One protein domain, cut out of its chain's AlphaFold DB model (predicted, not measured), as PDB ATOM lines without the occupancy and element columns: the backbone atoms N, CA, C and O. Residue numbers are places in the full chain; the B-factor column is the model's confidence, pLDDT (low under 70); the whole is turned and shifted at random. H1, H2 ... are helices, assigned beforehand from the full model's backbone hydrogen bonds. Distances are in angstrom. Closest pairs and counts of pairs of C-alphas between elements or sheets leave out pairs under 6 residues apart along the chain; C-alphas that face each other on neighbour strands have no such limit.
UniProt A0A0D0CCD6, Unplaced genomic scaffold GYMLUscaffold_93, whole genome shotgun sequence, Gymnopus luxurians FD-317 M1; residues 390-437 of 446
ATOM      1  N   THR A 390    -104.787  32.277  76.182       92.25
ATOM      2  CA  THR A 390    -105.027  31.087  75.378       92.25
ATOM      3  C   THR A 390    -106.508  30.726  75.433       92.25
ATOM      4  O   THR A 390    -107.220  31.056  76.382       92.25
ATOM      5  N   LEU A 391    -106.994  30.022  74.412       88.75
ATOM      6  CA  LEU A 391    -108.396  29.607  74.364       88.75
ATOM      7  C   LEU A 391    -108.789  28.764  75.595       88.75
ATOM      8  O   LEU A 391    -109.876  28.937  76.141       88.75
ATOM      9  N   THR A 392    -107.867  27.925  76.076       90.31
ATOM     10  CA  THR A 392    -108.022  27.131  77.302       90.31
ATOM     11  C   THR A 392    -108.187  28.008  78.545       90.31
ATOM     12  O   THR A 392    -109.055  27.743  79.369       90.31
ATOM     13  N   GLU A 393    -107.418  29.094  78.673       91.88
ATOM     14  CA  GLU A 393    -107.560  30.032  79.798       91.88
ATOM     15  C   GLU A 393    -108.918  30.744  79.779       91.88
ATOM     16  O   GLU A 393    -109.538  30.931  80.830       91.88
ATOM     17  N   CYS A 394    -109.413  31.105  78.590       92.44
ATOM     18  CA  CYS A 394    -110.750  31.675  78.428       92.44
ATOM     19  C   CYS A 394    -111.847  30.678  78.842       92.44
ATOM     20  O   CYS A 394    -112.785  31.056  79.548       92.44
ATOM     21  N   GLU A 395    -111.728  29.407  78.455       92.06
ATOM     22  CA  GLU A 395    -112.679  28.352  78.829       92.06
ATOM     23  C   GLU A 395    -112.700  28.099  80.347       92.06
ATOM     24  O   GLU A 395    -113.772  28.011  80.963       92.06
ATOM     25  N   ASP A 396    -111.524  28.038  80.973       91.62
ATOM     26  CA  ASP A 396    -111.381  27.895  82.422       91.62
ATOM     27  C   ASP A 396    -112.014  29.078  83.163       91.62
ATOM     28  O   ASP A 396    -112.686  28.903  84.186       91.62
ATOM     29  N   PHE A 397    -111.834  30.291  82.638       93.75
ATOM     30  CA  PHE A 397    -112.433  31.496  83.197       93.75
ATOM     31  C   PHE A 397    -113.963  31.469  83.102       93.75
ATOM     32  O   PHE A 397    -114.641  31.652  84.115       93.75
ATOM     33  N   LEU A 398    -114.521  31.141  81.932       94.12
ATOM     34  CA  LEU A 398    -115.970  30.990  81.753       94.12
ATOM     35  C   LEU A 398    -116.542  29.897  82.660       94.12
ATOM     36  O   LEU A 398    -117.598  30.078  83.261       94.12
ATOM     37  N   THR A 399    -115.823  28.787  82.834       94.06
ATOM     38  CA  THR A 399    -116.225  27.710  83.748       94.06
ATOM     39  C   THR A 399    -116.298  28.183  85.197       94.06
ATOM     40  O   THR A 399    -117.250  27.831  85.900       94.06
ATOM     41  N   LYS A 400    -115.347  29.011  85.645       93.75
ATOM     42  CA  LYS A 400    -115.374  29.617  86.986       93.75
ATOM     43  C   LYS A 400    -116.549  30.578  87.153       93.75
ATOM     44  O   LYS A 400    -117.210  30.514  88.189       93.75
ATOM     45  N   ILE A 401    -116.845  31.411  86.149       92.31
ATOM     46  CA  ILE A 401    -118.009  32.313  86.188       92.31
ATOM     47  C   ILE A 401    -119.304  31.499  86.255       92.31
ATOM     48  O   ILE A 401    -120.110  31.740  87.152       92.31
ATOM     49  N   CYS A 402    -119.491  30.498  85.385       93.75
ATOM     50  CA  CYS A 402    -120.673  29.629  85.430       93.75
ATOM     51  C   CYS A 402    -120.822  28.969  86.804       93.75
ATOM     52  O   CYS A 402    -121.895  28.999  87.394       93.75
ATOM     53  N   PHE A 403    -119.736  28.423  87.360       94.31
ATOM     54  CA  PHE A 403    -119.771  27.798  88.680       94.31
ATOM     55  C   PHE A 403    -120.171  28.785  89.786       94.31
ATOM     56  O   PHE A 403    -120.992  28.450  90.640       94.31
ATOM     57  N   PHE A 404    -119.619  30.000  89.768       91.94
ATOM     58  CA  PHE A 404    -119.944  31.043  90.741       91.94
ATOM     59  C   PHE A 404    -121.418  31.465  90.667       91.94
ATOM     60  O   PHE A 404    -122.057  31.636  91.705       91.94
ATOM     61  N   VAL A 405    -121.949  31.593  89.451       93.44
ATOM     62  CA  VAL A 405    -123.333  31.996  89.185       93.44
ATOM     63  C   VAL A 405    -124.332  30.885  89.522       93.44
ATOM     64  O   VAL A 405    -125.388  31.171  90.080       93.44
ATOM     65  N   ASP A 406    -124.014  29.631  89.202       92.31
ATOM     66  CA  ASP A 406    -124.956  28.515  89.342       92.31
ATOM     67  C   ASP A 406    -124.938  27.896  90.745       92.31
ATOM     68  O   ASP A 406    -125.967  27.429  91.233       92.31
ATOM     69  N   LYS A 407    -123.763  27.841  91.387       89.31
ATOM     70  CA  LYS A 407    -123.539  27.078  92.631       89.31
ATOM     71  C   LYS A 407    -122.945  27.900  93.775       89.31
ATOM     72  O   LYS A 407    -122.799  27.371  94.875       89.31
ATOM     73  N   GLY A 408    -122.543  29.142  93.518       83.69
ATOM     74  CA  GLY A 408    -121.840  29.983  94.479       83.69
ATOM     75  C   GLY A 408    -122.697  31.092  95.082       83.69
ATOM     76  O   GLY A 408    -123.920  31.121  94.969       83.69
ATOM     77  N   TYR A 409    -122.008  32.057  95.690       84.50
ATOM     78  CA  TYR A 409    -122.602  33.292  96.212       84.50
ATOM     79  C   TYR A 409    -123.222  34.178  95.120       84.50
ATOM     80  O   TYR A 409    -123.959  35.104  95.439       84.50
ATOM     81  N   GLY A 410    -122.941  33.890  93.844       83.12
ATOM     82  CA  GLY A 410    -123.502  34.589  92.693       83.12
ATOM     83  C   GLY A 410    -124.903  34.129  92.283       83.12
ATOM     84  O   GLY A 410    -125.413  34.597  91.263       83.12
ATOM     85  N   GLN A 411    -125.535  33.213  93.024       90.94
ATOM     86  CA  GLN A 411    -126.867  32.731  92.672       90.94
ATOM     87  C   GLN A 411    -127.887  33.879  92.709       90.94
ATOM     88  O   GLN A 411    -128.079  34.538  93.727       90.94
ATOM     89  N   GLY A 412    -128.536  34.131  91.570       89.06
ATOM     90  CA  GLY A 412    -129.484  35.236  91.395       89.06
ATOM     91  C   GLY A 412    -128.862  36.568  90.955       89.06
ATOM     92  O   GLY A 412    -129.612  37.484  90.626       89.06
ATOM     93  N   VAL A 413    -127.528  36.675  90.871       88.25
ATOM     94  CA  VAL A 413    -126.848  37.856  90.297       88.25
ATOM     95  C   VAL A 413    -127.155  37.973  88.802       88.25
ATOM     96  O   VAL A 413    -127.388  39.063  88.277       88.25
ATOM     97  N   LEU A 414    -127.214  36.832  88.108       90.88
ATOM     98  CA  LEU A 414    -127.606  36.768  86.706       90.88
ATOM     99  C   LEU A 414    -129.069  36.400  86.517       90.88
ATOM    100  O   LEU A 414    -129.584  35.463  87.122       90.88
ATOM    101  N   THR A 415    -129.718  37.099  85.585       90.31
ATOM    102  CA  THR A 415    -131.029  36.689  85.085       90.31
ATOM    103  C   THR A 415    -130.907  35.353  84.342       90.31
ATOM    104  O   THR A 415    -129.879  35.116  83.697       90.31
ATOM    105  N   PRO A 416    -131.951  34.500  84.336       92.44
ATOM    106  CA  PRO A 416    -131.908  33.203  83.653       92.44
ATOM    107  C   PRO A 416    -131.475  33.303  82.182       92.44
ATOM    108  O   PRO A 416    -130.686  32.497  81.698       92.44
ATOM    109  N   ARG A 417    -131.900  34.366  81.484       87.81
ATOM    110  CA  ARG A 417    -131.500  34.642  80.095       87.81
ATOM    111  C   ARG A 417    -129.991  34.877  79.937       87.81
ATOM    112  O   ARG A 417    -129.411  34.460  78.943       87.81
ATOM    113  N   ARG A 418    -129.347  35.553  80.892       87.88
ATOM    114  CA  ARG A 418    -127.893  35.785  80.862       87.88
ATOM    115  C   ARG A 418    -127.111  34.534  81.248       87.88
ATOM    116  O   ARG A 418    -126.051  34.299  80.682       87.88
ATOM    117  N   GLN A 419    -127.646  33.721  82.160       94.12
ATOM    118  CA  GLN A 419    -127.081  32.404  82.463       94.12
ATOM    119  C   GLN A 419    -127.086  31.504  81.224       94.12
ATOM    120  O   GLN A 419    -126.081  30.866  80.928       94.12
ATOM    121  N   GLU A 420    -128.189  31.501  80.469       91.56
ATOM    122  CA  GLU A 420    -128.283  30.789  79.191       91.56
ATOM    123  C   GLU A 420    -127.222  31.272  78.203       91.56
ATOM    124  O   GLU A 420    -126.477  30.476  77.640       91.56
ATOM    125  N   TRP A 421    -127.087  32.589  78.050       90.75
ATOM    126  CA  TRP A 421    -126.078  33.160  77.164       90.75
ATOM    127  C   TRP A 421    -124.649  32.791  77.582       90.75
ATOM    128  O   TRP A 421    -123.839  32.439  76.732       90.75
ATOM    129  N   LEU A 422    -124.335  32.810  78.882       93.44
ATOM    130  CA  LEU A 422    -123.020  32.408  79.386       93.44
ATOM    131  C   LEU A 422    -122.737  30.924  79.094       93.44
ATOM    132  O   LEU A 422    -121.615  30.567  78.737       93.44
ATOM    133  N   ARG A 423    -123.763  30.067  79.190       93.50
ATOM    134  CA  ARG A 423    -123.675  28.655  78.801       93.50
ATOM    135  C   ARG A 423    -123.428  28.501  77.299       93.50
ATOM    136  O   ARG A 423    -122.508  27.771  76.940       93.50
ATOM    137  N   LYS A 424    -124.143  29.239  76.444       91.69
ATOM    138  CA  LYS A 424    -123.893  29.266  74.989       91.69
ATOM    139  C   LYS A 424    -122.476  29.733  74.653       91.69
ATOM    140  O   LYS A 424    -121.793  29.094  73.861       91.69
ATOM    141  N   LEU A 425    -122.000  30.797  75.305       92.06
ATOM    142  CA  LEU A 425    -120.639  31.297  75.111       92.06
ATOM    143  C   LEU A 425    -119.604  30.227  75.477       92.06
ATOM    144  O   LEU A 425    -118.675  29.981  74.715       92.06
ATOM    145  N   LYS A 426    -119.788  29.541  76.610       93.25
ATOM    146  CA  LYS A 426    -118.913  28.435  77.008       93.25
ATOM    147  C   LYS A 426    -118.896  27.304  75.971       93.25
ATOM    148  O   LYS A 426    -117.817  26.804  75.666       93.25
ATOM    149  N   VAL A 427    -120.053  26.918  75.428       90.94
ATOM    150  CA  VAL A 427    -120.138  25.899  74.364       90.94
ATOM    151  C   VAL A 427    -119.361  26.346  73.125       90.94
ATOM    152  O   VAL A 427    -118.520  25.594  72.647       90.94
ATOM    153  N   ALA A 428    -119.536  27.591  72.680       88.38
ATOM    154  CA  ALA A 428    -118.825  28.122  71.517       88.38
ATOM    155  C   ALA A 428    -117.293  28.112  71.693       88.38
ATOM    156  O   ALA A 428    -116.561  27.760  70.768       88.38
ATOM    157  N   PHE A 429    -116.788  28.457  72.886       90.12
ATOM    158  CA  PHE A 429    -115.352  28.372  73.185       90.12
ATOM    159  C   PHE A 429    -114.845  26.923  73.199       90.12
ATOM    160  O   PHE A 429    -113.764  26.651  72.677       90.12
ATOM    161  N   PHE A 430    -115.628  25.990  73.738       91.50
ATOM    162  CA  PHE A 430    -115.283  24.570  73.735       91.50
ATOM    163  C   PHE A 430    -115.257  23.980  72.312       91.50
ATOM    164  O   PHE A 430    -114.333  23.249  71.952       91.50
ATOM    165  N   GLU A 431    -116.225  24.324  71.462       90.75
ATOM    166  CA  GLU A 431    -116.252  23.912  70.052       90.75
ATOM    167  C   GLU A 431    -115.038  24.452  69.289       90.75
ATOM    168  O   GLU A 431    -114.330  23.693  68.623       90.75
ATOM    169  N   ALA A 432    -114.715  25.735  69.482       88.12
ATOM    170  CA  ALA A 432    -113.527  26.346  68.895       88.12
ATOM    171  C   ALA A 432    -112.224  25.655  69.346       88.12
ATOM    172  O   ALA A 432    -111.296  25.513  68.550       88.12
ATOM    173  N   GLY A 433    -112.150  25.203  70.602       90.00
ATOM    174  CA  GLY A 433    -110.961  24.555  71.169       90.00
ATOM    175  C   GLY A 433    -110.810  23.089  70.813       90.00
ATOM    176  O   GLY A 433    -109.694  22.594  70.669       90.00
ATOM    177  N   SER A 434    -111.930  22.398  70.630       91.31
ATOM    178  CA  SER A 434    -111.961  20.990  70.233       91.31
ATOM    179  C   SER A 434    -111.694  20.781  68.740       91.31
ATOM    180  O   SER A 434    -111.475  19.647  68.314       91.31
ATOM    181  N   GLY A 435    -111.694  21.855  67.939       90.00
ATOM    182  CA  GLY A 435    -111.568  21.775  66.484       90.00
ATOM    183  C   GLY A 435    -112.807  21.179  65.808       90.00
ATOM    184  O   GLY A 435    -112.751  20.823  64.628       90.00
ATOM    185  N   ILE A 436    -113.916  21.060  66.544       87.88
ATOM    186  CA  ILE A 436    -115.212  20.670  66.000       87.88
ATOM    187  C   ILE A 436    -115.761  21.886  65.240       87.88
ATOM    188  O   ILE A 436    -115.749  22.995  65.777       87.88
ATOM    189  N   PRO A 437    -116.214  21.733  63.983       81.75
ATOM    190  CA  PRO A 437    -116.839  22.832  63.263       81.75
ATOM    191  C   PRO A 437    -118.035  23.351  64.062       81.75
ATOM    192  O   PRO A 437    -118.948  22.576  64.338       81.75
TER     193      PRO A 437
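This is residues 390 to 437 of the 446 residues of an uncharacterized protein of Gymnopus luxurians FD-317 M1 (UniProt A0A0D0CCD6). Two long helices, H2 and H1, lie side by side and run opposite ways as an elongated helical hairpin, joined at one end by the loop of residues 408 to 415. The printed part has 48 residues, with two named helices in the order H1, H2 and no named strand; the class is all helix. It is only just compact, close to loose, with a radius of gyration of the C-alphas of 11.4 A, and spans 33 by 19 by 12 A.

H2, the longest helix, holds residues 416 to 434 and measures 27.0 A from C-alpha 416 at (-131.908, 33.203, 83.653) to C-alpha 434 at (-111.961, 20.990, 70.233). H1 holds residues 391 to 407 and measures 23.9 A, beginning with C-alpha 391 at (-108.396, 29.607, 74.364).

H2 and H1 touch, with 14 pairs of C-alphas within 8 A. Their closest C-alphas, those of Lys 426 and Leu 398, are 6.1 A apart. The two form a helical hairpin, running opposite ways at a shallow tilt of 27 degrees. In H1 and H2 every O i to N i+4 pair is within hydrogen-bond range.

The two C-alphas farthest apart, those of Tyr 409 and Pro 437, are 35.0 A apart. The printed part has no cut, and the link from H1 to H2 is short, with 8 residues. The mean pLDDT of the printed part is 90.7, and no printed residue is under 70.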